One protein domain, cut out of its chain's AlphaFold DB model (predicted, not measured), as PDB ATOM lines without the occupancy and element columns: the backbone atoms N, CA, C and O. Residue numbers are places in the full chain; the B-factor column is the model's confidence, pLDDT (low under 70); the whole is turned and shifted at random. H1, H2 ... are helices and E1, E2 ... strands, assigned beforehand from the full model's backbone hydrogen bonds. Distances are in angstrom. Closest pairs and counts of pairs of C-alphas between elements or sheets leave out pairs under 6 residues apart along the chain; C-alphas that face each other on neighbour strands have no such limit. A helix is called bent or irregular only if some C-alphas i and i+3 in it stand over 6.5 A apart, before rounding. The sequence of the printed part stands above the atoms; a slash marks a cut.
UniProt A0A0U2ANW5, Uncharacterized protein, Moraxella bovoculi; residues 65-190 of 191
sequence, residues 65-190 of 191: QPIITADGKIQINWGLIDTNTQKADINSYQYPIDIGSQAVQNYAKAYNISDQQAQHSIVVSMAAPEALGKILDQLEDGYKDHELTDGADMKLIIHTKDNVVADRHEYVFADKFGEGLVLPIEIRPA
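What this domain is: This is residues 65 to 190 of the 191 residues of an uncharacterized protein of Moraxella bovoculi (UniProt A0A0U2ANW5). A twisted sheet of four strands curls round one helix, H3, and beyond one end of the sheet H1 and H2 make a small corner of two helices. H2 only grazes the sheet, H1 is clear of it, and the long stretch of residues 65 to 101, with no named element, runs along the length of the domain past the E3 edge of the sheet. The printed part has 126 residues, with three named helices and then four named strands, in the order H1 H2 H3 E1 E2 E3 E4; the sheet is mixed, in the order E1 E2 E4 E3. The class is mixed, helices and strands, with 62 residues, under half of those printed, in named elements. The whole is compact, with a radius of gyration of the C-alphas of 15.8 A, yet elongated in outline, with spans of 51 by 30 by 17 A.

Where its parts are: The printed part begins with the C-alpha of Gln 65 at (6.590, -22.943, -13.445). Residues 65 to 101 hold no named element, though residues 67 to 68 pair antiparallel with residues 74 to 75. H1, residues 102 to 111, starts with C-alpha 102 at (-7.405, -15.482, -51.897) and is 14.3 A long from first to last C-alpha. H2, residues 115 to 127, measures 18.4 A. H3, residues 129 to 142, also measures 18.4 A and is irregular: C-alphas 138 and 141 are 9.2 A apart, against about 5 A in a regular helix. E1 takes residues 143 to 148 over 15.1 A, and E2 takes residues 156 to 160 over 12.7 A. E3, residues 167 to 172, is 16.3 A long. E4, residues 182 to 189, is the longest strand at 22.5 A and ends with C-alpha 189 at (3.036, -5.231, -17.461).

How they stand to each other: In the sheet, E1 and E3 are the edge strands, and E2 and E4 are inner strands. E1 and E2 form an antiparallel hairpin at 161 degrees, with N 147 and O 157 within hydrogen-bond range at 2.8 A. E2 and E4 are parallel at 19 degrees, with N 158 and O 186 at 2.8 A and N 156 and O 184 at 2.9 A. E3 and E4 form a second antiparallel hairpin, at 158 degrees, with N 185 and O 169 at 2.8 A. H3 is on the sheet, and the two make two layers, a helix on one face of a sheet. The closest C-alphas of H3 and E2 are those of Gly 142 and Thr 160, 5.5 A apart; those of H3 and E3 are Ala 131 and Tyr 171, 7.0 A apart. H3 and E4 are near each other, with 5 pairs of C-alphas within 10 A. H2 only grazes the sheet with its residues 120 to 127; the C-alphas of Val 124 and Leu 183, the closest of H2 and E4, are 6.6 A apart. H2 and H3 meet only through their link. H1 and H2 touch about perpendicular, at 78 degrees, with the C-alphas of Ala 108 and Ala 118 closest at 5.1 A. H1 is not on the sheet and is apart from H3. Every O i to N i+4 pair is within hydrogen-bond range in H1 and H2, but 5 of 10 are in H3.

The domain as a whole: The two C-alphas farthest apart are those of Ala 70 and Gly 100, at 52.0 A. The printed part has no cut, and no link between named elements is long. The links from H1 to H2, H2 to H3 and H3 to E1 are tight, and those between the strands are short. The mean pLDDT of the printed part is 96.4, and no printed residue is under 70.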
ATOM      1  N   GLN A  65       6.646 -23.992 -14.453       86.00
ATOM      2  CA  GLN A  65       6.590 -22.943 -13.445       86.00
ATOM      3  C   GLN A  65       7.367 -21.691 -13.883       86.00
ATOM      4  O   GLN A  65       8.439 -21.802 -14.498       86.00
ATOM      5  N   PRO A  66       6.877 -20.491 -13.526       92.56
ATOM      6  CA  PRO A  66       7.624 -19.261 -13.732       92.56
ATOM      7  C   PRO A  66       8.860 -19.184 -12.828       92.56
ATOM      8  O   PRO A  66       8.992 -19.875 -11.817       92.56
ATOM      9  N   ILE A  67       9.765 -18.260 -13.149       94.38
ATOM     10  CA  ILE A  67      10.796 -17.810 -12.213       94.38
ATOM     11  C   ILE A  67      10.166 -16.785 -11.269       94.38
ATOM     12  O   ILE A  67       9.645 -15.763 -11.712       94.38
ATOM     13  N   ILE A  68      10.281 -17.014  -9.960       95.25
ATOM     14  CA  ILE A  68       9.967 -15.995  -8.955       95.25
ATOM     15  C   ILE A  68      11.239 -15.211  -8.640       95.25
ATOM     16  O   ILE A  68      12.222 -15.739  -8.118       95.25
ATOM     17  N   THR A  69      11.223 -13.936  -9.001       93.94
ATOM     18  CA  THR A  69      12.321 -12.992  -8.755       93.94
ATOM     19  C   THR A  69      12.476 -12.668  -7.264       93.94
ATOM     20  O   THR A  69      11.597 -12.938  -6.446       93.94
ATOM     21  N   ALA A  70      13.606 -12.060  -6.887       93.44
ATOM     22  CA  ALA A  70      13.898 -11.728  -5.489       93.44
ATOM     23  C   ALA A  70      12.893 -10.741  -4.862       93.44
ATOM     24  O   ALA A  70      12.692 -10.769  -3.649       93.44
ATOM     25  N   ASP A  71      12.263  -9.880  -5.667       92.88
ATOM     26  CA  ASP A  71      11.189  -8.969  -5.256       92.88
ATOM     27  C   ASP A  71       9.784  -9.593  -5.361       92.88
ATOM     28  O   ASP A  71       8.788  -8.905  -5.148       92.88
ATOM     29  N   GLY A  72       9.693 -10.899  -5.634       94.12
ATOM     30  CA  GLY A  72       8.443 -11.660  -5.645       94.12
ATOM     31  C   GLY A  72       7.628 -11.530  -6.932       94.12
ATOM     32  O   GLY A  72       6.465 -11.924  -6.946       94.12
ATOM     33  N   LYS A  73       8.203 -10.979  -8.006       95.88
ATOM     34  CA  LYS A  73       7.543 -10.890  -9.314       95.88
ATOM     35  C   LYS A  73       7.687 -12.173 -10.117       95.88
ATOM     36  O   LYS A  73       8.727 -12.832 -10.055       95.88
ATOM     37  N   ILE A  74       6.673 -12.442 -10.928       96.56
ATOM     38  CA  ILE A  74       6.649 -13.505 -11.931       96.56
ATOM     39  C   ILE A  74       7.534 -13.084 -13.108       96.56
ATOM     40  O   ILE A  74       7.375 -11.997 -13.664       96.56
ATOM     41  N   GLN A  75       8.450 -13.952 -13.514       97.44
ATOM     42  CA  GLN A  75       9.239 -13.821 -14.731       97.44
ATOM     43  C   GLN A  75       9.100 -15.101 -15.556       97.44
ATOM     44  O   GLN A  75       9.187 -16.203 -15.016       97.44
ATOM     45  N   ILE A  76       8.919 -14.951 -16.868       97.25
ATOM     46  CA  ILE A  76       8.828 -16.096 -17.771       97.25
ATOM     47  C   ILE A  76      10.151 -16.869 -17.772       97.25
ATOM     48  O   ILE A  76      11.234 -16.312 -17.954       97.25
ATOM     49  N   ASN A  77      10.048 -18.176 -17.576       96.75
ATOM     50  CA  ASN A  77      11.125 -19.130 -17.730       96.75
ATOM     51  C   ASN A  77      11.133 -19.679 -19.161       96.75
ATOM     52  O   ASN A  77      10.564 -20.738 -19.439       96.75
ATOM     53  N   TRP A  78      11.794 -18.961 -20.072       96.06
ATOM     54  CA  TRP A  78      11.904 -19.365 -21.478       96.06
ATOM     55  C   TRP A  78      12.587 -20.719 -21.664       96.06
ATOM     56  O   TRP A  78      12.232 -21.449 -22.577       96.06
ATOM     57  N   GLY A  79      13.478 -21.125 -20.751       94.94
ATOM     58  CA  GLY A  79      14.130 -22.437 -20.806       94.94
ATOM     59  C   GLY A  79      13.174 -23.631 -20.667       94.94
ATOM     60  O   GLY A  79      13.561 -24.744 -21.008       94.94
ATOM     61  N   LEU A  80      11.945 -23.408 -20.181       93.38
ATOM     62  CA  LEU A  80      10.877 -24.415 -20.119       93.38
ATOM     63  C   LEU A  80       9.843 -24.273 -21.252       93.38
ATOM     64  O   LEU A  80       8.979 -25.131 -21.397       93.38
ATOM     65  N   ILE A  81       9.906 -23.192 -22.035       93.50
ATOM     66  CA  ILE A  81       8.963 -22.884 -23.124       93.50
ATOM     67  C   ILE A  81       9.599 -23.167 -24.484       93.50
ATOM     68  O   ILE A  81       8.943 -23.736 -25.365       93.50
ATOM     69  N   ASP A  82      10.860 -22.759 -24.637       95.44
ATOM     70  CA  ASP A  82      11.617 -22.814 -25.877       95.44
ATOM     71  C   ASP A  82      11.723 -24.235 -26.415       95.44
ATOM     72  O   ASP A  82      11.794 -25.233 -25.695       95.44
ATOM     73  N   THR A  83      11.729 -24.305 -27.737       92.50
ATOM     74  CA  THR A  83      11.826 -25.553 -28.475       92.50
ATOM     75  C   THR A  83      13.277 -25.795 -28.879       92.50
ATOM     76  O   THR A  83      14.080 -24.871 -28.998       92.50
ATOM     77  N   ASN A  84      13.619 -27.054 -29.151       95.44
ATOM     78  CA  ASN A  84      14.895 -27.388 -29.790       95.44
ATOM     79  C   ASN A  84      14.835 -27.233 -31.324       95.44
ATOM     80  O   ASN A  84      15.751 -27.672 -32.023       95.44
ATOM     81  N   THR A  85      13.751 -26.662 -31.861       97.00
ATOM     82  CA  THR A  85      13.541 -26.517 -33.301       97.00
ATOM     83  C   THR A  85      14.490 -25.474 -33.871       97.00
ATOM     84  O   THR A  85      14.665 -24.382 -33.331       97.00
ATOM     85  N   GLN A  86      15.116 -25.803 -34.999       96.94
ATOM     86  CA  GLN A  86      16.011 -24.873 -35.670       96.94
ATOM     87  C   GLN A  86      15.211 -23.782 -36.390       96.94
ATOM     88  O   GLN A  86      14.275 -24.069 -37.133       96.94
ATOM     89  N   LYS A  87      15.630 -22.523 -36.219       97.69
ATOM     90  CA  LYS A  87      15.093 -21.383 -36.972       97.69
ATOM     91  C   LYS A  87      15.265 -21.614 -38.475       97.69
ATOM     92  O   LYS A  87      16.379 -21.860 -38.943       97.69
ATOM     93  N   ALA A  88      14.173 -21.515 -39.221       97.25
ATOM     94  CA  ALA A  88      14.168 -21.717 -40.659       97.25
ATOM     95  C   ALA A  88      14.666 -20.475 -41.420       97.25
ATOM     96  O   ALA A  88      14.548 -19.340 -40.951       97.25
ATOM     97  N   ASP A  89      15.193 -20.681 -42.631       96.06
ATOM     98  CA  ASP A  89      15.480 -19.582 -43.556       96.06
ATOM     99  C   ASP A  89      14.204 -19.177 -44.298       96.06
ATOM    100  O   ASP A  89      13.729 -19.884 -45.192       96.06
ATOM    101  N   ILE A  90      13.689 -17.998 -43.951       93.25
ATOM    102  CA  ILE A  90      12.467 -17.405 -44.501       93.25
ATOM    103  C   ILE A  90      12.493 -17.304 -46.033       93.25
ATOM    104  O   ILE A  90      11.446 -17.430 -46.663       93.25
ATOM    105  N   ASN A  91      13.667 -17.139 -46.654       92.06
ATOM    106  CA  ASN A  91      13.780 -17.018 -48.113       92.06
ATOM    107  C   ASN A  91      13.564 -18.347 -48.849       92.06
ATOM    108  O   ASN A  91      13.297 -18.354 -50.048       92.06
ATOM    109  N   SER A  92      13.706 -19.468 -48.139       94.88
ATOM    110  CA  SER A  92      13.549 -20.823 -48.682       94.88
ATOM    111  C   SER A  92      12.373 -21.589 -48.069       94.88
ATOM    112  O   SER A  92      12.102 -22.727 -48.464       94.88
ATOM    113  N   TYR A  93      11.662 -20.966 -47.122       96.81
ATOM    114  CA  TYR A  93      10.606 -21.600 -46.350       96.81
ATOM    115  C   TYR A  93       9.440 -22.056 -47.231       96.81
ATOM    116  O   TYR A  93       8.951 -21.316 -48.084       96.81
ATOM    117  N   GLN A  94       8.981 -23.284 -47.002       96.19
ATOM    118  CA  GLN A  94       7.860 -23.872 -47.726       96.19
ATOM    119  C   GLN A  94       6.579 -23.683 -46.914       96.19
ATOM    120  O   GLN A  94       6.243 -24.507 -46.068       96.19
ATOM    121  N   TYR A  95       5.872 -22.580 -47.156       97.25
ATOM    122  CA  TYR A  95       4.635 -22.286 -46.437       97.25
ATOM    123  C   TYR A  95       3.520 -23.293 -46.775       97.25
ATOM    124  O   TYR A  95       3.341 -23.634 -47.947       97.25
ATOM    125  N   PRO A  96       2.707 -23.709 -45.784       96.56
ATOM    126  CA  PRO A  96       1.585 -24.629 -45.999       96.56
ATOM    127  C   PRO A  96       0.387 -23.989 -46.723       96.56
ATOM    128  O   PRO A  96      -0.565 -24.682 -47.080       96.56
ATOM    129  N   ILE A  97       0.408 -22.670 -46.929       96.31
ATOM    130  CA  ILE A  97      -0.629 -21.910 -47.631       96.31
ATOM    131  C   ILE A  97      -0.049 -21.405 -48.946       96.31
ATOM    132  O   ILE A  97       1.044 -20.851 -48.958       96.31
ATOM    133  N   ASP A  98      -0.790 -21.540 -50.044       97.69
ATOM    134  CA  ASP A  98      -0.370 -21.036 -51.353       97.69
ATOM    135  C   ASP A  98      -0.318 -19.495 -51.394       97.69
ATOM    136  O   ASP A  98      -1.248 -18.812 -50.949       97.69
ATOM    137  N   ILE A  99       0.758 -18.943 -51.966       97.62
ATOM    138  CA  ILE A  99       0.978 -17.490 -52.075       97.62
ATOM    139  C   ILE A  99      -0.062 -16.799 -52.976       97.62
ATOM    140  O   ILE A  99      -0.396 -15.634 -52.776       97.62
ATOM    141  N   GLY A 100      -0.615 -17.517 -53.954       97.50
ATOM    142  CA  GLY A 100      -1.683 -17.044 -54.831       97.50
ATOM    143  C   GLY A 100      -3.082 -17.213 -54.239       97.50
ATOM    144  O   GLY A 100      -4.067 -16.880 -54.903       97.50
ATOM    145  N   SER A 101      -3.209 -17.729 -53.012       98.25
ATOM    146  CA  SER A 101      -4.513 -17.933 -52.385       98.25
ATOM    147  C   SER A 101      -5.243 -16.614 -52.119       98.25
ATOM    148  O   SER A 101      -4.648 -15.577 -51.814       98.25
ATOM    149  N   GLN A 102      -6.577 -16.661 -52.162       98.31
ATOM    150  CA  GLN A 102      -7.405 -15.482 -51.897       98.31
ATOM    151  C   GLN A 102      -7.180 -14.913 -50.485       98.31
ATOM    152  O   GLN A 102      -7.293 -13.704 -50.295       98.31
ATOM    153  N   ALA A 103      -6.854 -15.765 -49.505       97.81
ATOM    154  CA  ALA A 103      -6.541 -15.342 -48.142       97.81
ATOM    155  C   ALA A 103      -5.288 -14.454 -48.106       97.81
ATOM    156  O   ALA A 103      -5.347 -13.349 -47.569       97.81
ATOM    157  N   VAL A 104      -4.202 -14.897 -48.751       98.56
ATOM    158  CA  VAL A 104      -2.947 -14.138 -48.853       98.56
ATOM    159  C   VAL A 104      -3.177 -12.811 -49.569       98.56
ATOM    160  O   VAL A 104      -2.849 -11.761 -49.026       98.56
ATOM    161  N   GLN A 105      -3.835 -12.838 -50.729       98.56
ATOM    162  CA  GLN A 105      -4.117 -11.637 -51.523       98.56
ATOM    163  C   GLN A 105      -4.983 -10.617 -50.763       98.56
ATOM    164  O   GLN A 105      -4.746  -9.407 -50.812       98.56
ATOM    165  N   ASN A 106      -5.996 -11.090 -50.028       98.44
ATOM    166  CA  ASN A 106      -6.857 -10.221 -49.226       98.44
ATOM    167  C   ASN A 106      -6.097  -9.594 -48.057       98.44
ATOM    168  O   ASN A 106      -6.258  -8.400 -47.813       98.44
ATOM    169  N   TYR A 107      -5.276 -10.378 -47.359       98.38
ATOM    170  CA  TYR A 107      -4.471  -9.893 -46.242       98.38
ATOM    171  C   TYR A 107      -3.423  -8.881 -46.725       98.38
ATOM    172  O   TYR A 107      -3.354  -7.768 -46.205       98.38
ATOM    173  N   ALA A 108      -2.686  -9.209 -47.791       98.62
ATOM    174  CA  ALA A 108      -1.719  -8.317 -48.428       98.62
ATOM    175  C   ALA A 108      -2.345  -6.960 -48.774       98.62
ATOM    176  O   ALA A 108      -1.816  -5.905 -48.420       98.62
ATOM    177  N   LYS A 109      -3.536  -6.983 -49.382       98.38
ATOM    178  CA  LYS A 109      -4.292  -5.774 -49.714       98.38
ATOM    179  C   LYS A 109      -4.777  -5.009 -48.481       98.38
ATOM    180  O   LYS A 109      -4.731  -3.781 -48.493       98.38
ATOM    181  N   ALA A 110      -5.270  -5.700 -47.455       98.25
ATOM    182  CA  ALA A 110      -5.805  -5.068 -46.250       98.25
ATOM    183  C   ALA A 110      -4.732  -4.278 -45.489       98.25
ATOM    184  O   ALA A 110      -5.008  -3.173 -45.025       98.25
ATOM    185  N   TYR A 111      -3.510  -4.810 -45.425       98.00
ATOM    186  CA  TYR A 111      -2.405  -4.206 -44.676       98.00
ATOM    187  C   TYR A 111      -1.367  -3.497 -45.560       98.00
ATOM    188  O   TYR A 111      -0.400  -2.949 -45.040       98.00
ATOM    189  N   ASN A 112      -1.584  -3.455 -46.880       98.00
ATOM    190  CA  ASN A 112      -0.681  -2.853 -47.865       98.00
ATOM    191  C   ASN A 112       0.763  -3.392 -47.756       98.00
ATOM    192  O   ASN A 112       1.727  -2.630 -47.662       98.00
ATOM    193  N   ILE A 113       0.889  -4.719 -47.758       98.12
ATOM    194  CA  ILE A 113       2.154  -5.467 -47.683       98.12
ATOM    195  C   ILE A 113       2.292  -6.407 -48.886       98.12
ATOM    196  O   ILE A 113       1.350  -6.565 -49.661       98.12
ATOM    197  N   SER A 114       3.461  -7.025 -49.072       97.88
ATOM    198  CA  SER A 114       3.645  -8.005 -50.150       97.88
ATOM    199  C   SER A 114       2.904  -9.315 -49.866       97.88
ATOM    200  O   SER A 114       2.679  -9.678 -48.711       97.88
ATOM    201  N   ASP A 115       2.597 -10.077 -50.917       98.00
ATOM    202  CA  ASP A 115       1.992 -11.409 -50.781       98.00
ATOM    203  C   ASP A 115       2.873 -12.358 -49.955       98.00
ATOM    204  O   ASP A 115       2.363 -13.155 -49.176       98.00
ATOM    205  N   GLN A 116       4.201 -12.236 -50.061       96.88
ATOM    206  CA  GLN A 116       5.146 -13.019 -49.256       96.88
ATOM    207  C   GLN A 116       5.054 -12.662 -47.768       96.88
ATOM    208  O   GLN A 116       5.027 -13.550 -46.921       96.88
ATOM    209  N   GLN A 117       4.971 -11.366 -47.445       97.50
ATOM    210  CA  GLN A 117       4.787 -10.912 -46.065       97.50
ATOM    211  C   GLN A 117       3.432 -11.369 -45.522       97.50
ATOM    212  O   GLN A 117       3.361 -11.876 -44.412       97.50
ATOM    213  N   ALA A 118       2.366 -11.260 -46.316       98.25
ATOM    214  CA  ALA A 118       1.042 -11.729 -45.929       98.25
ATOM    215  C   ALA A 118       0.994 -13.246 -45.704       98.25
ATOM    216  O   ALA A 118       0.439 -13.697 -44.705       98.25
ATOM    217  N   GLN A 119       1.599 -14.034 -46.596       97.81
ATOM    218  CA  GLN A 119       1.714 -15.485 -46.453       97.81
ATOM    219  C   GLN A 119       2.436 -15.852 -45.152       97.81
ATOM    220  O   GLN A 119       1.937 -16.687 -44.398       97.81
ATOM    221  N   HIS A 120       3.556 -15.186 -44.862       97.69
ATOM    222  CA  HIS A 120       4.284 -15.366 -43.611       97.69
ATOM    223  C   HIS A 120       3.418 -15.037 -42.390       97.69
ATOM    224  O   HIS A 120       3.248 -15.886 -41.517       97.69
ATOM    225  N   SER A 121       2.819 -13.845 -42.354       97.56
ATOM    226  CA  SER A 121       2.006 -13.377 -41.228       97.56
ATOM    227  C   SER A 121       0.801 -14.272 -40.958       97.56
ATOM    228  O   SER A 121       0.512 -14.581 -39.808       97.56
ATOM    229  N   ILE A 122       0.115 -14.762 -41.996       97.19
ATOM    230  CA  ILE A 122      -0.996 -15.700 -41.801       97.19
ATOM    231  C   ILE A 122      -0.491 -16.979 -41.130       97.19
ATOM    232  O   ILE A 122      -1.099 -17.436 -40.163       97.19
ATOM    233  N   VAL A 123       0.629 -17.542 -41.587       97.44
ATOM    234  CA  VAL A 123       1.141 -18.793 -41.016       97.44
ATOM    235  C   VAL A 123       1.614 -18.602 -39.576       97.44
ATOM    236  O   VAL A 123       1.229 -19.386 -38.709       97.44
ATOM    237  N   VAL A 124       2.341 -17.517 -39.293       97.81
ATOM    238  CA  VAL A 124       2.726 -17.142 -37.924       97.81
ATOM    239  C   VAL A 124       1.492 -16.959 -37.034       97.81
ATOM    240  O   VAL A 124       1.479 -17.464 -35.915       97.81
ATOM    241  N   SER A 125       0.424 -16.321 -37.529       96.44
ATOM    242  CA  SER A 125      -0.801 -16.109 -36.744       96.44
ATOM    243  C   SER A 125      -1.525 -17.393 -36.372       96.44
ATOM    244  O   SER A 125      -2.038 -17.522 -35.263       96.44
ATOM    245  N   MET A 126      -1.541 -18.360 -37.286       96.38
ATOM    246  CA  MET A 126      -2.191 -19.646 -37.066       96.38
ATOM    247  C   MET A 126      -1.373 -20.544 -36.133       96.38
ATOM    248  O   MET A 126      -1.966 -21.336 -35.406       96.38
ATOM    249  N   ALA A 127      -0.043 -20.398 -36.123       97.31
ATOM    250  CA  ALA A 127       0.860 -21.121 -35.224       97.31
ATOM    251  C   ALA A 127       0.989 -20.472 -33.830       97.31
ATOM    252  O   ALA A 127       1.302 -21.155 -32.856       97.31
ATOM    253  N   ALA A 128       0.691 -19.172 -33.698       97.69
ATOM    254  CA  ALA A 128       0.812 -18.404 -32.453       97.69
ATOM    255  C   ALA A 128       0.200 -19.047 -31.185       97.69
ATOM    256  O   ALA A 128       0.792 -18.867 -30.114       97.69
ATOM    257  N   PRO A 129      -0.917 -19.809 -31.246       97.12
ATOM    258  CA  PRO A 129      -1.459 -20.496 -30.076       97.12
ATOM    259  C   PRO A 129      -0.472 -21.430 -29.360       97.12
ATOM    260  O   PRO A 129      -0.585 -21.576 -28.145       97.12
ATOM    261  N   GLU A 130       0.507 -22.017 -30.067       95.94
ATOM    262  CA  GLU A 130       1.535 -22.881 -29.465       95.94
ATOM    263  C   GLU A 130       2.327 -22.136 -28.379       95.94
ATOM    264  O   GLU A 130       2.444 -22.609 -27.248       95.94
ATOM    265  N   ALA A 131       2.851 -20.953 -28.713       96.56
ATOM    266  CA  ALA A 131       3.619 -20.135 -27.780       96.56
ATOM    267  C   ALA A 131       2.720 -19.544 -26.691       96.56
ATOM    268  O   ALA A 131       3.084 -19.540 -25.516       96.56
ATOM    269  N   LEU A 132       1.534 -19.056 -27.078       97.44
ATOM    270  CA  LEU A 132       0.595 -18.428 -26.154       97.44
ATOM    271  C   LEU A 132       0.206 -19.385 -25.023       97.44
ATOM    272  O   LEU A 132       0.322 -18.995 -23.867       97.44
ATOM    273  N   GLY A 133      -0.198 -20.622 -25.335       95.00
ATOM    274  CA  GLY A 133      -0.598 -21.604 -24.321       95.00
ATOM    275  C   GLY A 133       0.484 -21.817 -23.259       95.00
ATOM    276  O   GLY A 133       0.230 -21.614 -22.076       95.00
ATOM    277  N   LYS A 134       1.723 -22.077 -23.696       94.38
ATOM    278  CA  LYS A 134       2.875 -22.298 -22.805       94.38
ATOM    279  C   LYS A 134       3.193 -21.102 -21.904       94.38
ATOM    280  O   LYS A 134       3.644 -21.275 -20.776       94.38
ATOM    281  N   ILE A 135       3.006 -19.880 -22.406       96.50
ATOM    282  CA  ILE A 135       3.249 -18.667 -21.616       96.50
ATOM    283  C   ILE A 135       2.125 -18.456 -20.601       96.50
ATOM    284  O   ILE A 135       2.399 -18.071 -19.465       96.50
ATOM    285  N   LEU A 136       0.871 -18.711 -20.987       95.75
ATOM    286  CA  LEU A 136      -0.271 -18.599 -20.078       95.75
ATOM    287  C   LEU A 136      -0.150 -19.563 -18.894       95.75
ATOM    288  O   LEU A 136      -0.459 -19.154 -17.777       95.75
ATOM    289  N   ASP A 137       0.377 -20.768 -19.117       93.56
ATOM    290  CA  ASP A 137       0.620 -21.749 -18.054       93.56
ATOM    291  C   ASP A 137       1.569 -21.216 -16.962       93.56
ATOM    292  O   ASP A 137       1.387 -21.525 -15.788       93.56
ATOM    293  N   GLN A 138       2.528 -20.344 -17.311       94.81
ATOM    294  CA  GLN A 138       3.444 -19.720 -16.343       94.81
ATOM    295  C   GLN A 138       2.917 -18.437 -15.703       94.81
ATOM    296  O   GLN A 138       3.436 -17.998 -14.677       94.81
ATOM    297  N   LEU A 139       1.961 -17.762 -16.342       94.00
ATOM    298  CA  LEU A 139       1.526 -16.443 -15.893       94.00
ATOM    299  C   LEU A 139       0.527 -16.495 -14.743       94.00
ATOM    300  O   LEU A 139       0.353 -15.463 -14.101       94.00
ATOM    301  N   GLU A 140      -0.102 -17.642 -14.476       85.69
ATOM    302  CA  GLU A 140      -1.092 -17.832 -13.409       85.69
ATOM    303  C   GLU A 140      -2.077 -16.644 -13.311       85.69
ATOM    304  O   GLU A 140      -2.791 -16.314 -14.261       85.69
ATOM    305  N   ASP A 141      -2.107 -15.952 -12.167       89.62
ATOM    306  CA  ASP A 141      -2.961 -14.796 -11.929       89.62
ATOM    307  C   ASP A 141      -2.393 -13.484 -12.508       89.62
ATOM    308  O   ASP A 141      -3.077 -12.463 -12.484       89.62
ATOM    309  N   GLY A 142      -1.168 -13.479 -13.027       95.69
ATOM    310  CA  GLY A 142      -0.481 -12.332 -13.620       95.69
ATOM    311  C   GLY A 142      -0.978 -11.946 -15.018       95.69
ATOM    312  O   GLY A 142      -0.730 -10.821 -15.461       95.69
ATOM    313  N   TYR A 143      -1.697 -12.829 -15.713       97.38
ATOM    314  CA  TYR A 143      -2.252 -12.569 -17.045       97.38
ATOM    315  C   TYR A 143      -3.447 -11.595 -17.017       97.38
ATOM    316  O   TYR A 143      -4.262 -11.606 -16.090       97.38
ATOM    317  N   LYS A 144      -3.574 -10.749 -18.051       97.62
ATOM    318  CA  LYS A 144      -4.759  -9.901 -18.279       97.62
ATOM    319  C   LYS A 144      -5.415 -10.182 -19.624       97.62
ATOM    320  O   LYS A 144      -6.570 -10.593 -19.664       97.62
ATOM    321  N   ASP A 145      -4.684  -9.930 -20.701       97.75
ATOM    322  CA  ASP A 145      -5.126 -10.138 -22.075       97.75
ATOM    323  C   ASP A 145      -3.908 -10.289 -23.005       97.75
ATOM    324  O   ASP A 145      -2.755 -10.228 -22.568       97.75
ATOM    325  N   HIS A 146      -4.156 -10.546 -24.286       98.19
ATOM    326  CA  HIS A 146      -3.121 -10.574 -25.309       98.19
ATOM    327  C   HIS A 146      -3.641  -9.991 -26.621       98.19
ATOM    328  O   HIS A 146      -4.842  -9.980 -26.894       98.19
ATOM    329  N   GLU A 147      -2.706  -9.555 -27.454       97.19
ATOM    330  CA  GLU A 147      -2.935  -9.081 -28.810       97.19
ATOM    331  C   GLU A 147      -1.903  -9.728 -29.732       97.19
ATOM    332  O   GLU A 147      -0.705  -9.711 -29.448       97.19
ATOM    333  N   LEU A 148      -2.355 -10.267 -30.859       97.56
ATOM    334  CA  LEU A 148      -1.474 -10.580 -31.974       97.56
ATOM    335  C   LEU A 148      -1.579  -9.437 -32.984       97.56
ATOM    336  O   LEU A 148      -2.654  -9.204 -33.535       97.56
ATOM    337  N   THR A 149      -0.487  -8.707 -33.206       97.06
ATOM    338  CA  THR A 149      -0.511  -7.570 -34.133       97.06
ATOM    339  C   THR A 149      -0.581  -8.048 -35.577       97.06
ATOM    340  O   THR A 149       0.054  -9.033 -35.947       97.06
ATOM    341  N   ASP A 150      -1.263  -7.290 -36.424       93.81
ATOM    342  CA  ASP A 150      -1.346  -7.584 -37.850       93.81
ATOM    343  C   ASP A 150      -0.224  -6.942 -38.684       93.81
ATOM    344  O   ASP A 150       0.520  -6.071 -38.228       93.81
ATOM    345  N   GLY A 151      -0.156  -7.329 -39.959       95.25
ATOM    346  CA  GLY A 151       0.742  -6.756 -40.955       95.25
ATOM    347  C   GLY A 151       2.062  -7.514 -41.068       95.25
ATOM    348  O   GLY A 151       2.158  -8.679 -40.689       95.25
ATOM    349  N   ALA A 152       3.078  -6.864 -41.639       93.19
ATOM    350  CA  ALA A 152       4.375  -7.494 -41.906       93.19
ATOM    351  C   ALA A 152       5.197  -7.776 -40.635       93.19
ATOM    352  O   ALA A 152       5.977  -8.721 -40.621       93.19
ATOM    353  N   ASP A 153       5.006  -6.979 -39.580       92.62
ATOM    354  CA  ASP A 153       5.783  -7.043 -38.335       92.62
ATOM    355  C   ASP A 153       4.957  -7.657 -37.194       92.62
ATOM    356  O   ASP A 153       4.846  -7.093 -36.098       92.62
ATOM    357  N   MET A 154       4.333  -8.799 -37.482       95.25
ATOM    358  CA  MET A 154       3.493  -9.535 -36.542       95.25
ATOM    359  C   MET A 154       4.254  -9.883 -35.257       95.25
ATOM    360  O   MET A 154       5.372 -10.398 -35.303       95.25
ATOM    361  N   LYS A 155       3.634  -9.622 -34.105       97.75
ATOM    362  CA  LYS A 155       4.142 -10.007 -32.786       97.75
ATOM    363  C   LYS A 155       2.998 -10.343 -31.842       97.75
ATOM    364  O   LYS A 155       1.914  -9.774 -31.956       97.75
ATOM    365  N   LEU A 156       3.273 -11.208 -30.876       98.56
ATOM    366  CA  LEU A 156       2.378 -11.481 -29.762       98.56
ATOM    367  C   LEU A 156       2.721 -10.550 -28.595       98.56
ATOM    368  O   LEU A 156       3.819 -10.592 -28.049       98.56
ATOM    369  N   ILE A 157       1.780  -9.702 -28.207       98.56
ATOM    370  CA  ILE A 157       1.878  -8.848 -27.026       98.56
ATOM    371  C   ILE A 157       1.012  -9.475 -25.945       98.56
ATOM    372  O   ILE A 157      -0.182  -9.669 -26.146       98.56
ATOM    373  N   ILE A 158       1.598  -9.774 -24.791       98.50
ATOM    374  CA  ILE A 158       0.874 -10.301 -23.636       98.50
ATOM    375  C   ILE A 158       0.832  -9.211 -22.577       98.50
ATOM    376  O   ILE A 158       1.865  -8.796 -22.046       98.50
ATOM    377  N   HIS A 159      -0.368  -8.735 -22.279       98.38
ATOM    378  CA  HIS A 159      -0.592  -7.735 -21.254       98.38
ATOM    379  C   HIS A 159      -0.765  -8.407 -19.900       98.38
ATOM    380  O   HIS A 159      -1.566  -9.328 -19.723       98.38
ATOM    381  N   THR A 160      -0.018  -7.915 -18.918       98.38
ATOM    382  CA  THR A 160       0.056  -8.531 -17.595       98.38
ATOM    383  C   THR A 160      -0.214  -7.527 -16.476       98.38
ATOM    384  O   THR A 160      -0.336  -6.311 -16.673       98.38
ATOM    385  N   LYS A 161      -0.394  -8.035 -15.260       97.75
ATOM    386  CA  LYS A 161      -0.346  -7.246 -14.027       97.75
ATOM    387  C   LYS A 161       1.083  -6.730 -13.776       97.75
ATOM    388  O   LYS A 161       2.048  -7.182 -14.382       97.75
ATOM    389  N   ASP A 162       1.203  -5.743 -12.897       96.81
ATOM    390  CA  ASP A 162       2.462  -5.089 -12.506       96.81
ATOM    391  C   ASP A 162       3.419  -6.004 -11.711       96.81
ATOM    392  O   ASP A 162       4.618  -5.717 -11.596       96.81
ATOM    393  N   ASN A 163       2.901  -7.128 -11.201       95.44
ATOM    394  CA  ASN A 163       3.660  -8.206 -10.563       95.44
ATOM    395  C   ASN A 163       4.375  -9.141 -11.556       95.44
ATOM    396  O   ASN A 163       4.981 -10.116 -11.119       95.44
ATOM    397  N   VAL A 164       4.329  -8.861 -12.861       97.81
ATOM    398  CA  VAL A 164       5.074  -9.600 -13.888       97.81
ATOM    399  C   VAL A 164       6.224  -8.740 -14.417       97.81
ATOM    400  O   VAL A 164       6.096  -7.524 -14.563       97.81
ATOM    401  N   VAL A 165       7.372  -9.354 -14.696       97.56
ATOM    402  CA  VAL A 165       8.534  -8.684 -15.292       97.56
ATOM    403  C   VAL A 165       8.294  -8.441 -16.786       97.56
ATOM    404  O   VAL A 165       7.853  -9.330 -17.508       97.56
ATOM    405  N   ALA A 166       8.582  -7.223 -17.253       97.75
ATOM    406  CA  ALA A 166       8.528  -6.897 -18.675       97.75
ATOM    407  C   ALA A 166       9.654  -7.606 -19.431       97.75
ATOM    408  O   ALA A 166      10.793  -7.604 -18.966       97.75
ATOM    409  N   ASP A 167       9.348  -8.151 -20.605       97.75
ATOM    410  CA  ASP A 167      10.303  -8.967 -21.354       97.75
ATOM    411  C   ASP A 167      10.030  -8.957 -22.864       97.75
ATOM    412  O   ASP A 167       8.942  -8.589 -23.316       97.75
ATOM    413  N   ARG A 168      11.030  -9.352 -23.655       98.19
ATOM    414  CA  ARG A 168      10.931  -9.574 -25.099       98.19
ATOM    415  C   ARG A 168      11.683 -10.833 -25.486       98.19
ATOM    416  O   ARG A 168      12.840 -10.988 -25.117       98.19
ATOM    417  N   HIS A 169      11.056 -11.662 -26.311       98.44
ATOM    418  CA  HIS A 169      11.617 -12.950 -26.706       98.44
ATOM    419  C   HIS A 169      11.288 -13.301 -28.158       98.44
ATOM    420  O   HIS A 169      10.278 -12.848 -28.695       98.44
ATOM    421  N   GLU A 170      12.143 -14.098 -28.800       98.00
ATOM    422  CA  GLU A 170      11.877 -14.697 -30.115       98.00
ATOM    423  C   GLU A 170      11.576 -16.184 -29.924       98.00
ATOM    424  O   GLU A 170      12.483 -16.968 -29.661       98.00
ATOM    425  N   TYR A 171      10.315 -16.584 -30.086       98.31
ATOM    426  CA  TYR A 171       9.925 -17.988 -29.984       98.31
ATOM    427  C   TYR A 171       9.995 -18.681 -31.344       98.31
ATOM    428  O   TYR A 171       9.467 -18.160 -32.325       98.31
ATOM    429  N   VAL A 172      10.615 -19.863 -31.400       98.44
ATOM    430  CA  VAL A 172      10.674 -20.705 -32.605       98.44
ATOM    431  C   VAL A 172       9.637 -21.818 -32.491       98.44
ATOM    432  O   VAL A 172       9.721 -22.653 -31.586       98.44
ATOM    433  N   PHE A 173       8.675 -21.852 -33.414       98.25
ATOM    434  CA  PHE A 173       7.609 -22.856 -33.405       98.25
ATOM    435  C   PHE A 173       8.147 -24.273 -33.611       98.25
ATOM    436  O   PHE A 173       8.999 -24.497 -34.476       98.25
ATOM    437  N   ALA A 174       7.613 -25.232 -32.854       96.94
ATOM    438  CA  ALA A 174       7.798 -26.662 -33.098       96.94
ATOM    439  C   ALA A 174       6.580 -27.311 -33.763       96.94
ATOM    440  O   ALA A 174       6.701 -28.415 -34.295       96.94
ATOM    441  N   ASP A 175       5.415 -26.658 -33.746       93.00
ATOM    442  CA  ASP A 175       4.237 -27.144 -34.446       93.00
ATOM    443  C   ASP A 175       4.493 -27.210 -35.955       93.00
ATOM    444  O   ASP A 175       5.006 -26.271 -36.562       93.00
ATOM    445  N   LYS A 176       4.081 -28.318 -36.578       93.06
ATOM    446  CA  LYS A 176       4.342 -28.608 -37.995       93.06
ATOM    447  C   LYS A 176       3.801 -27.548 -38.950       93.06
ATOM    448  O   LYS A 176       4.300 -27.440 -40.067       93.06
ATOM    449  N   PHE A 177       2.766 -26.804 -38.565       94.25
ATOM    450  CA  PHE A 177       2.176 -25.782 -39.420       94.25
ATOM    451  C   PHE A 177       3.107 -24.579 -39.618       94.25
ATOM    452  O   PHE A 177       3.151 -24.009 -40.707       94.25
ATOM    453  N   GLY A 178       3.851 -24.202 -38.576       96.25
ATOM    454  CA  GLY A 178       4.762 -23.055 -38.574       96.25
ATOM    455  C   GLY A 178       6.205 -23.411 -38.228       96.25
ATOM    456  O   GLY A 178       6.974 -22.507 -37.915       96.25
ATOM    457  N   GLU A 179       6.571 -24.694 -38.253       97.75
ATOM    458  CA  GLU A 179       7.822 -25.229 -37.706       97.75
ATOM    459  C   GLU A 179       9.032 -24.411 -38.165       97.75
ATOM    460  O   GLU A 179       9.217 -24.172 -39.359       97.75
ATOM    461  N   GLY A 180       9.843 -23.948 -37.214       98.00
ATOM    462  CA  GLY A 180      11.042 -23.152 -37.479       98.00
ATOM    463  C   GLY A 180      10.797 -21.669 -37.789       98.00
ATOM    464  O   GLY A 180      11.765 -20.901 -37.808       98.00
ATOM    465  N   LEU A 181       9.554 -21.225 -38.007       98.06
ATOM    466  CA  LEU A 181       9.231 -19.796 -38.069       98.06
ATOM    467  C   LEU A 181       9.331 -19.165 -36.678       98.06
ATOM    468  O   LEU A 181       9.240 -19.842 -35.654       98.06
ATOM    469  N   VAL A 182       9.524 -17.847 -36.660       98.12
ATOM    470  CA  VAL A 182       9.714 -17.081 -35.427       98.12
ATOM    471  C   VAL A 182       8.511 -16.203 -35.144       98.12
ATOM    472  O   VAL A 182       8.078 -15.448 -36.010       98.12
ATOM    473  N   LEU A 183       8.035 -16.258 -33.903       98.38
ATOM    474  CA  LEU A 183       7.088 -15.311 -33.336       98.38
ATOM    475  C   LEU A 183       7.813 -14.386 -32.353       98.38
ATOM    476  O   LEU A 183       8.247 -14.835 -31.289       98.38
ATOM    477  N   PRO A 184       7.926 -13.086 -32.662       98.44
ATOM    478  CA  PRO A 184       8.328 -12.092 -31.680       98.44
ATOM    479  C   PRO A 184       7.262 -11.965 -30.588       98.44
ATOM    480  O   PRO A 184       6.073 -11.829 -30.885       98.44
ATOM    481  N   ILE A 185       7.688 -11.963 -29.327       98.69
ATOM    482  CA  ILE A 185       6.819 -11.850 -28.156       98.69
ATOM    483  C   ILE A 185       7.251 -10.660 -27.301       98.69
ATOM    484  O   ILE A 185       8.440 -10.408 -27.111       98.69
ATOM    485  N   GLU A 186       6.276  -9.934 -26.759       98.62
ATOM    486  CA  GLU A 186       6.479  -8.872 -25.775       98.62
ATOM    487  C   GLU A 186       5.580  -9.101 -24.553       98.62
ATOM    488  O   GLU A 186       4.356  -9.088 -24.668       98.62
ATOM    489  N   ILE A 187       6.184  -9.248 -23.373       98.44
ATOM    490  CA  ILE A 187       5.480  -9.251 -22.089       98.44
ATOM    491  C   ILE A 187       5.389  -7.806 -21.599       98.44
ATOM    492  O   ILE A 187       6.410  -7.151 -21.361       98.44
ATOM    493  N   ARG A 188       4.163  -7.293 -21.456       98.19
ATOM    494  CA  ARG A 188       3.881  -5.885 -21.157       98.19
ATOM    495  C   ARG A 188       3.046  -5.731 -19.876       98.19
ATOM    496  O   ARG A 188       1.814  -5.707 -19.941       98.19
ATOM    497  N   PRO A 189       3.702  -5.539 -18.721       97.25
ATOM    498  CA  PRO A 189       3.036  -5.231 -17.461       97.25
ATOM    499  C   PRO A 189       2.260  -3.919 -17.525       97.25
ATOM    500  O   PRO A 189       2.687  -2.945 -18.154       97.25
ATOM    501  N   ALA A 190       1.122  -3.882 -16.838       89.19
ATOM    502  CA  ALA A 190       0.437  -2.634 -16.557       89.19
ATOM    503  C   ALA A 190       1.338  -1.714 -15.725       89.19
ATOM    504  O   ALA A 190       2.059  -2.168 -14.839       89.19
TER     505      ALA A 190